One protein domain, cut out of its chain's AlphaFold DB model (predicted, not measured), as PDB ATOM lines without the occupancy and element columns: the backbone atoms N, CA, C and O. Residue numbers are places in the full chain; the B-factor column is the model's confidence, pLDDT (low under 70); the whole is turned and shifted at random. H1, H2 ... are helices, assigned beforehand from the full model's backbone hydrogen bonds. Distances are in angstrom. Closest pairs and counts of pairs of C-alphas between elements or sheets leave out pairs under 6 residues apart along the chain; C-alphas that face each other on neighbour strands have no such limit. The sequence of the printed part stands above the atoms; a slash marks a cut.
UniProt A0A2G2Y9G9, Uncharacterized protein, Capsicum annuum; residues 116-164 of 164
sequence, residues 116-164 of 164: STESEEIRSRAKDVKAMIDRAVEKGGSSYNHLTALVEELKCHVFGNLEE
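What this domain is: This is residues 116 to 164 of the 164 residues of an uncharacterized protein of Capsicum annuum (UniProt A0A2G2Y9G9). Two helices, H1 and then H2, follow each other nearly end to end in one long thin rod, with a small loop of residues 138 to 141 at the joint. They do not fold back on each other, and most of each helix stands free. The printed part has 49 residues, with two named helices and no named strand, and is all helix. It is extended, with a radius of gyration of the C-alphas of 19.1 A and spans of 68 by 13 by 7 A.

How they stand to each other: H1, residues 117 to 137, and H2, residues 142 to 160, touch only at the corner by their tight link of 4 residues. H1 touches H2 with residues 135 to 137 alone, and H2 touches H1 with residues 142 to 144 alone. Their closest C-alphas, those of Ala 136 and Ser 142, are 5.0 A apart. The helices run the same way at a shallow tilt of 23 degrees. In H1 and H2 every O i to N i+4 pair is within hydrogen-bond range.

Where its parts are: H1 measures 30.5 A from C-alpha 117 at (162.711, 133.495, 205.928) to C-alpha 137. H2 measures 26.2 A from C-alpha 142 to C-alpha 160 at (127.303, 179.145, 200.854).

The domain as a whole: The two C-alphas farthest apart, those of Ser 116 and Glu 164, are 67.7 A apart. The printed part has no cut. Residues 116 to 120 and 159 to 164 have pLDDT under 70.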
ATOM      1  N   SER A 116     165.553 133.981 209.829       57.78
ATOM      2  CA  SER A 116     164.689 132.991 209.190       57.78
ATOM      3  C   SER A 116     163.865 133.685 208.102       57.78
ATOM      4  O   SER A 116     163.535 134.866 208.224       57.78
ATOM      5  N   THR A 117     163.519 132.961 207.039       58.66
ATOM      6  CA  THR A 117     162.711 133.495 205.928       58.66
ATOM      7  C   THR A 117     161.390 134.094 206.414       58.66
ATOM      8  O   THR A 117     160.953 135.123 205.912       58.66
ATOM      9  N   GLU A 118     160.796 133.520 207.463       63.09
ATOM     10  CA  GLU A 118     159.552 134.013 208.064       63.09
ATOM     11  C   GLU A 118     159.700 135.410 208.695       63.09
ATOM     12  O   GLU A 118     158.831 136.267 208.515       63.09
ATOM     13  N   SER A 119     160.797 135.689 209.411       58.72
ATOM     14  CA  SER A 119     161.007 137.006 210.036       58.72
ATOM     15  C   SER A 119     161.295 138.093 208.991       58.72
ATOM     16  O   SER A 119     160.851 139.240 209.139       58.72
ATOM     17  N   GLU A 120     161.974 137.733 207.899       65.19
ATOM     18  CA  GLU A 120     162.208 138.610 206.750       65.19
ATOM     19  C   GLU A 120     160.911 138.925 205.999       65.19
ATOM     20  O   GLU A 120     160.664 140.089 205.677       65.19
ATOM     21  N   GLU A 121     160.039 137.935 205.799       73.69
ATOM     22  CA  GLU A 121     158.720 138.123 205.189       73.69
ATOM     23  C   GLU A 121     157.824 139.039 206.030       73.69
ATOM     24  O   GLU A 121     157.199 139.959 205.496       73.69
ATOM     25  N   ILE A 122     157.800 138.856 207.356       72.75
ATOM     26  CA  ILE A 122     157.068 139.746 208.270       72.75
ATOM     27  C   ILE A 122     157.593 141.182 208.143       72.75
ATOM     28  O   ILE A 122     156.807 142.129 208.029       72.75
ATOM     29  N   ARG A 123     158.919 141.361 208.110       77.56
ATOM     30  CA  ARG A 123     159.543 142.684 207.980       77.56
ATOM     31  C   ARG A 123     159.300 143.304 206.599       77.56
ATOM     32  O   ARG A 123     159.100 144.515 206.522       77.56
ATOM     33  N   SER A 124     159.280 142.505 205.530       80.06
ATOM     34  CA  SER A 124     158.930 142.950 204.175       80.06
ATOM     35  C   SER A 124     157.493 143.458 204.127       80.06
ATOM     36  O   SER A 124     157.256 144.600 203.746       80.06
ATOM     37  N   ARG A 125     156.542 142.670 204.637       83.31
ATOM     38  CA  ARG A 125     155.126 143.057 204.688       83.31
ATOM     39  C   ARG A 125     154.907 144.333 205.497       83.31
ATOM     40  O   ARG A 125     154.132 145.192 205.086       83.31
ATOM     41  N   ALA A 126     155.602 144.490 206.624       74.50
ATOM     42  CA  ALA A 126     155.530 145.714 207.420       74.50
ATOM     43  C   ALA A 126     156.047 146.946 206.651       74.50
ATOM     44  O   ALA A 126     155.446 148.018 206.739       74.50
ATOM     45  N   LYS A 127     157.126 146.803 205.864       81.81
ATOM     46  CA  LYS A 127     157.635 147.877 204.991       81.81
ATOM     47  C   LYS A 127     156.645 148.232 203.886       81.81
ATOM     48  O   LYS A 127     156.445 149.416 203.631       81.81
ATOM     49  N   ASP A 128     156.004 147.238 203.281       84.56
ATOM     50  CA  ASP A 128     155.012 147.464 202.228       84.56
ATOM     51  C   ASP A 128     153.801 148.229 202.766       84.56
ATOM     52  O   ASP A 128     153.364 149.209 202.160       84.56
ATOM     53  N   VAL A 129     153.306 147.844 203.946       83.62
ATOM     54  CA  VAL A 129     152.219 148.561 204.630       83.62
ATOM     55  C   VAL A 129     152.639 149.991 204.969       83.62
ATOM     56  O   VAL A 129     151.880 150.919 204.692       83.62
ATOM     57  N   LYS A 130     153.855 150.202 205.493       82.44
ATOM     58  CA  LYS A 130     154.383 151.551 205.743       82.44
ATOM     59  C   LYS A 130     154.391 152.391 204.461       82.44
ATOM     60  O   LYS A 130     153.848 153.488 204.454       82.44
ATOM     61  N   ALA A 131     154.909 151.851 203.360       84.00
ATOM     62  CA  ALA A 131     154.948 152.547 202.075       84.00
ATOM     63  C   ALA A 131     153.548 152.815 201.487       84.00
ATOM     64  O   ALA A 131     153.362 153.753 200.713       84.00
ATOM     65  N   MET A 132     152.547 151.989 201.801       82.81
ATOM     66  CA  MET A 132     151.151 152.275 201.453       82.81
ATOM     67  C   MET A 132     150.590 153.433 202.282       82.81
ATOM     68  O   MET A 132     149.940 154.306 201.711       82.81
ATOM     69  N   ILE A 133     150.863 153.462 203.590       79.50
ATOM     70  CA  ILE A 133     150.442 154.549 204.484       79.50
ATOM     71  C   ILE A 133     151.079 155.867 204.044       79.50
ATOM     72  O   ILE A 133     150.352 156.830 203.822       79.50
ATOM     73  N   ASP A 134     152.398 155.883 203.833       84.25
ATOM     74  CA  ASP A 134     153.144 157.077 203.421       84.25
ATOM     75  C   ASP A 134     152.557 157.670 202.123       84.25
ATOM     76  O   ASP A 134     152.260 158.862 202.054       84.25
ATOM     77  N   ARG A 135     152.256 156.823 201.125       85.31
ATOM     78  CA  ARG A 135     151.605 157.248 199.870       85.31
ATOM     79  C   ARG A 135     150.168 157.736 200.048       85.31
ATOM     80  O   ARG A 135     149.717 158.592 199.294       85.31
ATOM     81  N   ALA A 136     149.414 157.167 200.986       86.56
ATOM     82  CA  ALA A 136     148.028 157.567 201.218       86.56
ATOM     83  C   ALA A 136     147.929 158.967 201.846       86.56
ATOM     84  O   ALA A 136     146.960 159.681 201.569       86.56
ATOM     85  N   VAL A 137     148.909 159.349 202.674       85.69
ATOM     86  CA  VAL A 137     148.931 160.631 203.403       85.69
ATOM     87  C   VAL A 137     149.693 161.745 202.681       85.69
ATOM     88  O   VAL A 137     149.482 162.916 202.989       85.69
ATOM     89  N   GLU A 138     150.556 161.407 201.719       88.31
ATOM     90  CA  GLU A 138     151.266 162.387 200.894       88.31
ATOM     91  C   GLU A 138     150.297 163.250 200.058       88.31
ATOM     92  O   GLU A 138     149.159 162.864 199.776       88.31
ATOM     93  N   LYS A 139     150.736 164.450 199.654       87.31
ATOM     94  CA  LYS A 139     149.931 165.386 198.857       87.31
ATOM     95  C   LYS A 139     149.468 164.730 197.551       87.31
ATOM     96  O   LYS A 139     150.284 164.329 196.728       87.31
ATOM     97  N   GLY A 140     148.153 164.683 197.340       87.19
ATOM     98  CA  GLY A 140     147.533 163.988 196.205       87.19
ATOM     99  C   GLY A 140     147.222 162.506 196.461       87.19
ATOM    100  O   GLY A 140     146.629 161.858 195.598       87.19
ATOM    101  N   GLY A 141     147.583 161.973 197.632       92.44
ATOM    102  CA  GLY A 141     147.240 160.632 198.103       92.44
ATOM    103  C   GLY A 141     145.768 160.489 198.500       92.44
ATOM    104  O   GLY A 141     145.045 161.468 198.666       92.44
ATOM    105  N   SER A 142     145.289 159.254 198.661       90.31
ATOM    106  CA  SER A 142     143.860 158.977 198.881       90.31
ATOM    107  C   SER A 142     143.315 159.517 200.208       90.31
ATOM    108  O   SER A 142     142.197 160.029 200.234       90.31
ATOM    109  N   SER A 143     144.081 159.430 201.300       89.38
ATOM    110  CA  SER A 143     143.687 159.991 202.599       89.38
ATOM    111  C   SER A 143     143.785 161.516 202.584       89.38
ATOM    112  O   SER A 143     142.900 162.192 203.104       89.38
ATOM    113  N   TYR A 144     144.829 162.058 201.947       90.31
ATOM    114  CA  TYR A 144     144.991 163.499 201.752       90.31
ATOM    115  C   TYR A 144     143.826 164.094 200.950       90.31
ATOM    116  O   TYR A 144     143.247 165.103 201.349       90.31
ATOM    117  N   ASN A 145     143.433 163.441 199.855       90.69
ATOM    118  CA  ASN A 145     142.340 163.890 198.997       90.69
ATOM    119  C   ASN A 145     140.984 163.779 199.697       90.69
ATOM    120  O   ASN A 145     140.194 164.708 199.589       90.69
ATOM    121  N   HIS A 146     140.722 162.704 200.454       90.62
ATOM    122  CA  HIS A 146     139.487 162.601 201.242       90.62
ATOM    123  C   HIS A 146     139.367 163.728 202.271       90.62
ATOM    124  O   HIS A 146     138.312 164.348 202.375       90.62
ATOM    125  N   LEU A 147     140.444 164.029 203.006       89.81
ATOM    126  CA  LEU A 147     140.432 165.136 203.964       89.81
ATOM    127  C   LEU A 147     140.316 166.495 203.268       89.81
ATOM    128  O   LEU A 147     139.613 167.371 203.759       89.81
ATOM    129  N   THR A 148     140.961 166.667 202.115       89.62
ATOM    130  CA  THR A 148     140.865 167.909 201.334       89.62
ATOM    131  C   THR A 148     139.442 168.124 200.822       89.62
ATOM    132  O   THR A 148     138.898 169.208 201.010       89.62
ATOM    133  N   ALA A 149     138.807 167.084 200.275       89.00
ATOM    134  CA  ALA A 149     137.422 167.130 199.813       89.00
ATOM    135  C   ALA A 149     136.448 167.449 200.956       89.00
ATOM    136  O   ALA A 149     135.575 168.297 200.799       89.00
ATOM    137  N   LEU A 150     136.641 166.847 202.136       88.69
ATOM    138  CA  LEU A 150     135.837 167.161 203.320       88.69
ATOM    139  C   LEU A 150     135.998 168.629 203.747       88.69
ATOM    140  O   LEU A 150     135.027 169.299 204.088       88.69
ATOM    141  N   VAL A 151     137.227 169.151 203.735       91.06
ATOM    142  CA  VAL A 151     137.491 170.559 204.065       91.06
ATOM    143  C   VAL A 151     136.838 171.499 203.049       91.06
ATOM    144  O   VAL A 151     136.331 172.553 203.435       91.06
ATOM    145  N   GLU A 152     136.845 171.145 201.766       87.94
ATOM    146  CA  GLU A 152     136.158 171.901 200.717       87.94
ATOM    147  C   GLU A 152     134.637 171.880 200.904       87.94
ATOM    148  O   GLU A 152     134.014 172.938 200.865       87.94
ATOM    149  N   GLU A 153     134.050 170.723 201.217       89.81
ATOM    150  CA  GLU A 153     132.620 170.594 201.516       89.81
ATOM    151  C   GLU A 153     132.208 171.468 202.711       89.81
ATOM    152  O   GLU A 153     131.241 172.231 202.630       89.81
ATOM    153  N   LEU A 154     132.986 171.440 203.799       88.94
ATOM    154  CA  LEU A 154     132.740 172.277 204.976       88.94
ATOM    155  C   LEU A 154     132.837 173.773 204.656       88.94
ATOM    156  O   LEU A 154     132.039 174.564 205.162       88.94
ATOM    157  N   LYS A 155     133.778 174.181 203.796       84.12
ATOM    158  CA  LYS A 155     133.865 175.571 203.326       84.12
ATOM    159  C   LYS A 155     132.635 175.952 202.509       84.12
ATOM    160  O   LYS A 155     132.066 177.011 202.753       84.12
ATOM    161  N   CYS A 156     132.197 175.102 201.585       76.19
ATOM    162  CA  CYS A 156     130.991 175.354 200.801       76.19
ATOM    163  C   CYS A 156     129.744 175.475 201.685       76.19
ATOM    164  O   CYS A 156     128.917 176.344 201.431       76.19
ATOM    165  N   HIS A 157     129.627 174.685 202.753       77.00
ATOM    166  CA  HIS A 157     128.482 174.770 203.662       77.00
ATOM    167  C   HIS A 157     128.500 176.030 204.545       77.00
ATOM    168  O   HIS A 157     127.461 176.636 204.789       77.00
ATOM    169  N   VAL A 158     129.675 176.456 205.019       78.81
ATOM    170  CA  VAL A 158     129.804 177.648 205.880       78.81
ATOM    171  C   VAL A 158     129.702 178.950 205.079       78.81
ATOM    172  O   VAL A 158     129.088 179.902 205.552       78.81
ATOM    173  N   PHE A 159     130.280 179.003 203.877       66.06
ATOM    174  CA  PHE A 159     130.299 180.215 203.049       66.06
ATOM    175  C   PHE A 159     129.159 180.283 202.023       66.06
ATOM    176  O   PHE A 159     128.839 181.375 201.570       66.06
ATOM    177  N   GLY A 160     128.507 179.163 201.696       59.25
ATOM    178  CA  GLY A 160     127.303 179.145 200.854       59.25
ATOM    179  C   GLY A 160     126.051 179.679 201.558       59.25
ATOM    180  O   GLY A 160     125.152 180.175 200.896       59.25
ATOM    181  N   ASN A 161     126.019 179.662 202.896       57.78
ATOM    182  CA  ASN A 161     124.906 180.189 203.699       57.78
ATOM    183  C   ASN A 161     125.008 181.706 203.981       57.78
ATOM    184  O   ASN A 161     124.265 182.221 204.814       57.78
ATOM    185  N   LEU A 162     125.961 182.415 203.362       54.94
ATOM    186  CA  LEU A 162     126.164 183.863 203.538       54.94
ATOM    187  C   LEU A 162     125.733 184.694 202.315       54.94
ATOM    188  O   LEU A 162     125.827 185.919 202.370       54.94
ATOM    189  N   GLU A 163     125.265 184.054 201.238       53.28
ATOM    190  CA  GLU A 163     124.787 184.725 200.016       53.28
ATOM    191  C   GLU A 163     123.283 184.510 199.719       53.28
ATOM    192  O   GLU A 163     122.820 184.917 198.653       53.28
ATOM    193  N   GLU A 164     122.507 183.945 200.655       44.91
ATOM    194  CA  GLU A 164     121.024 183.995 200.656       44.91
ATOM    195  C   GLU A 164     120.500 185.016 201.676       44.91
ATOM    196  O   GLU A 164     119.542 185.748 201.332       44.91
TER     197      GLU A 164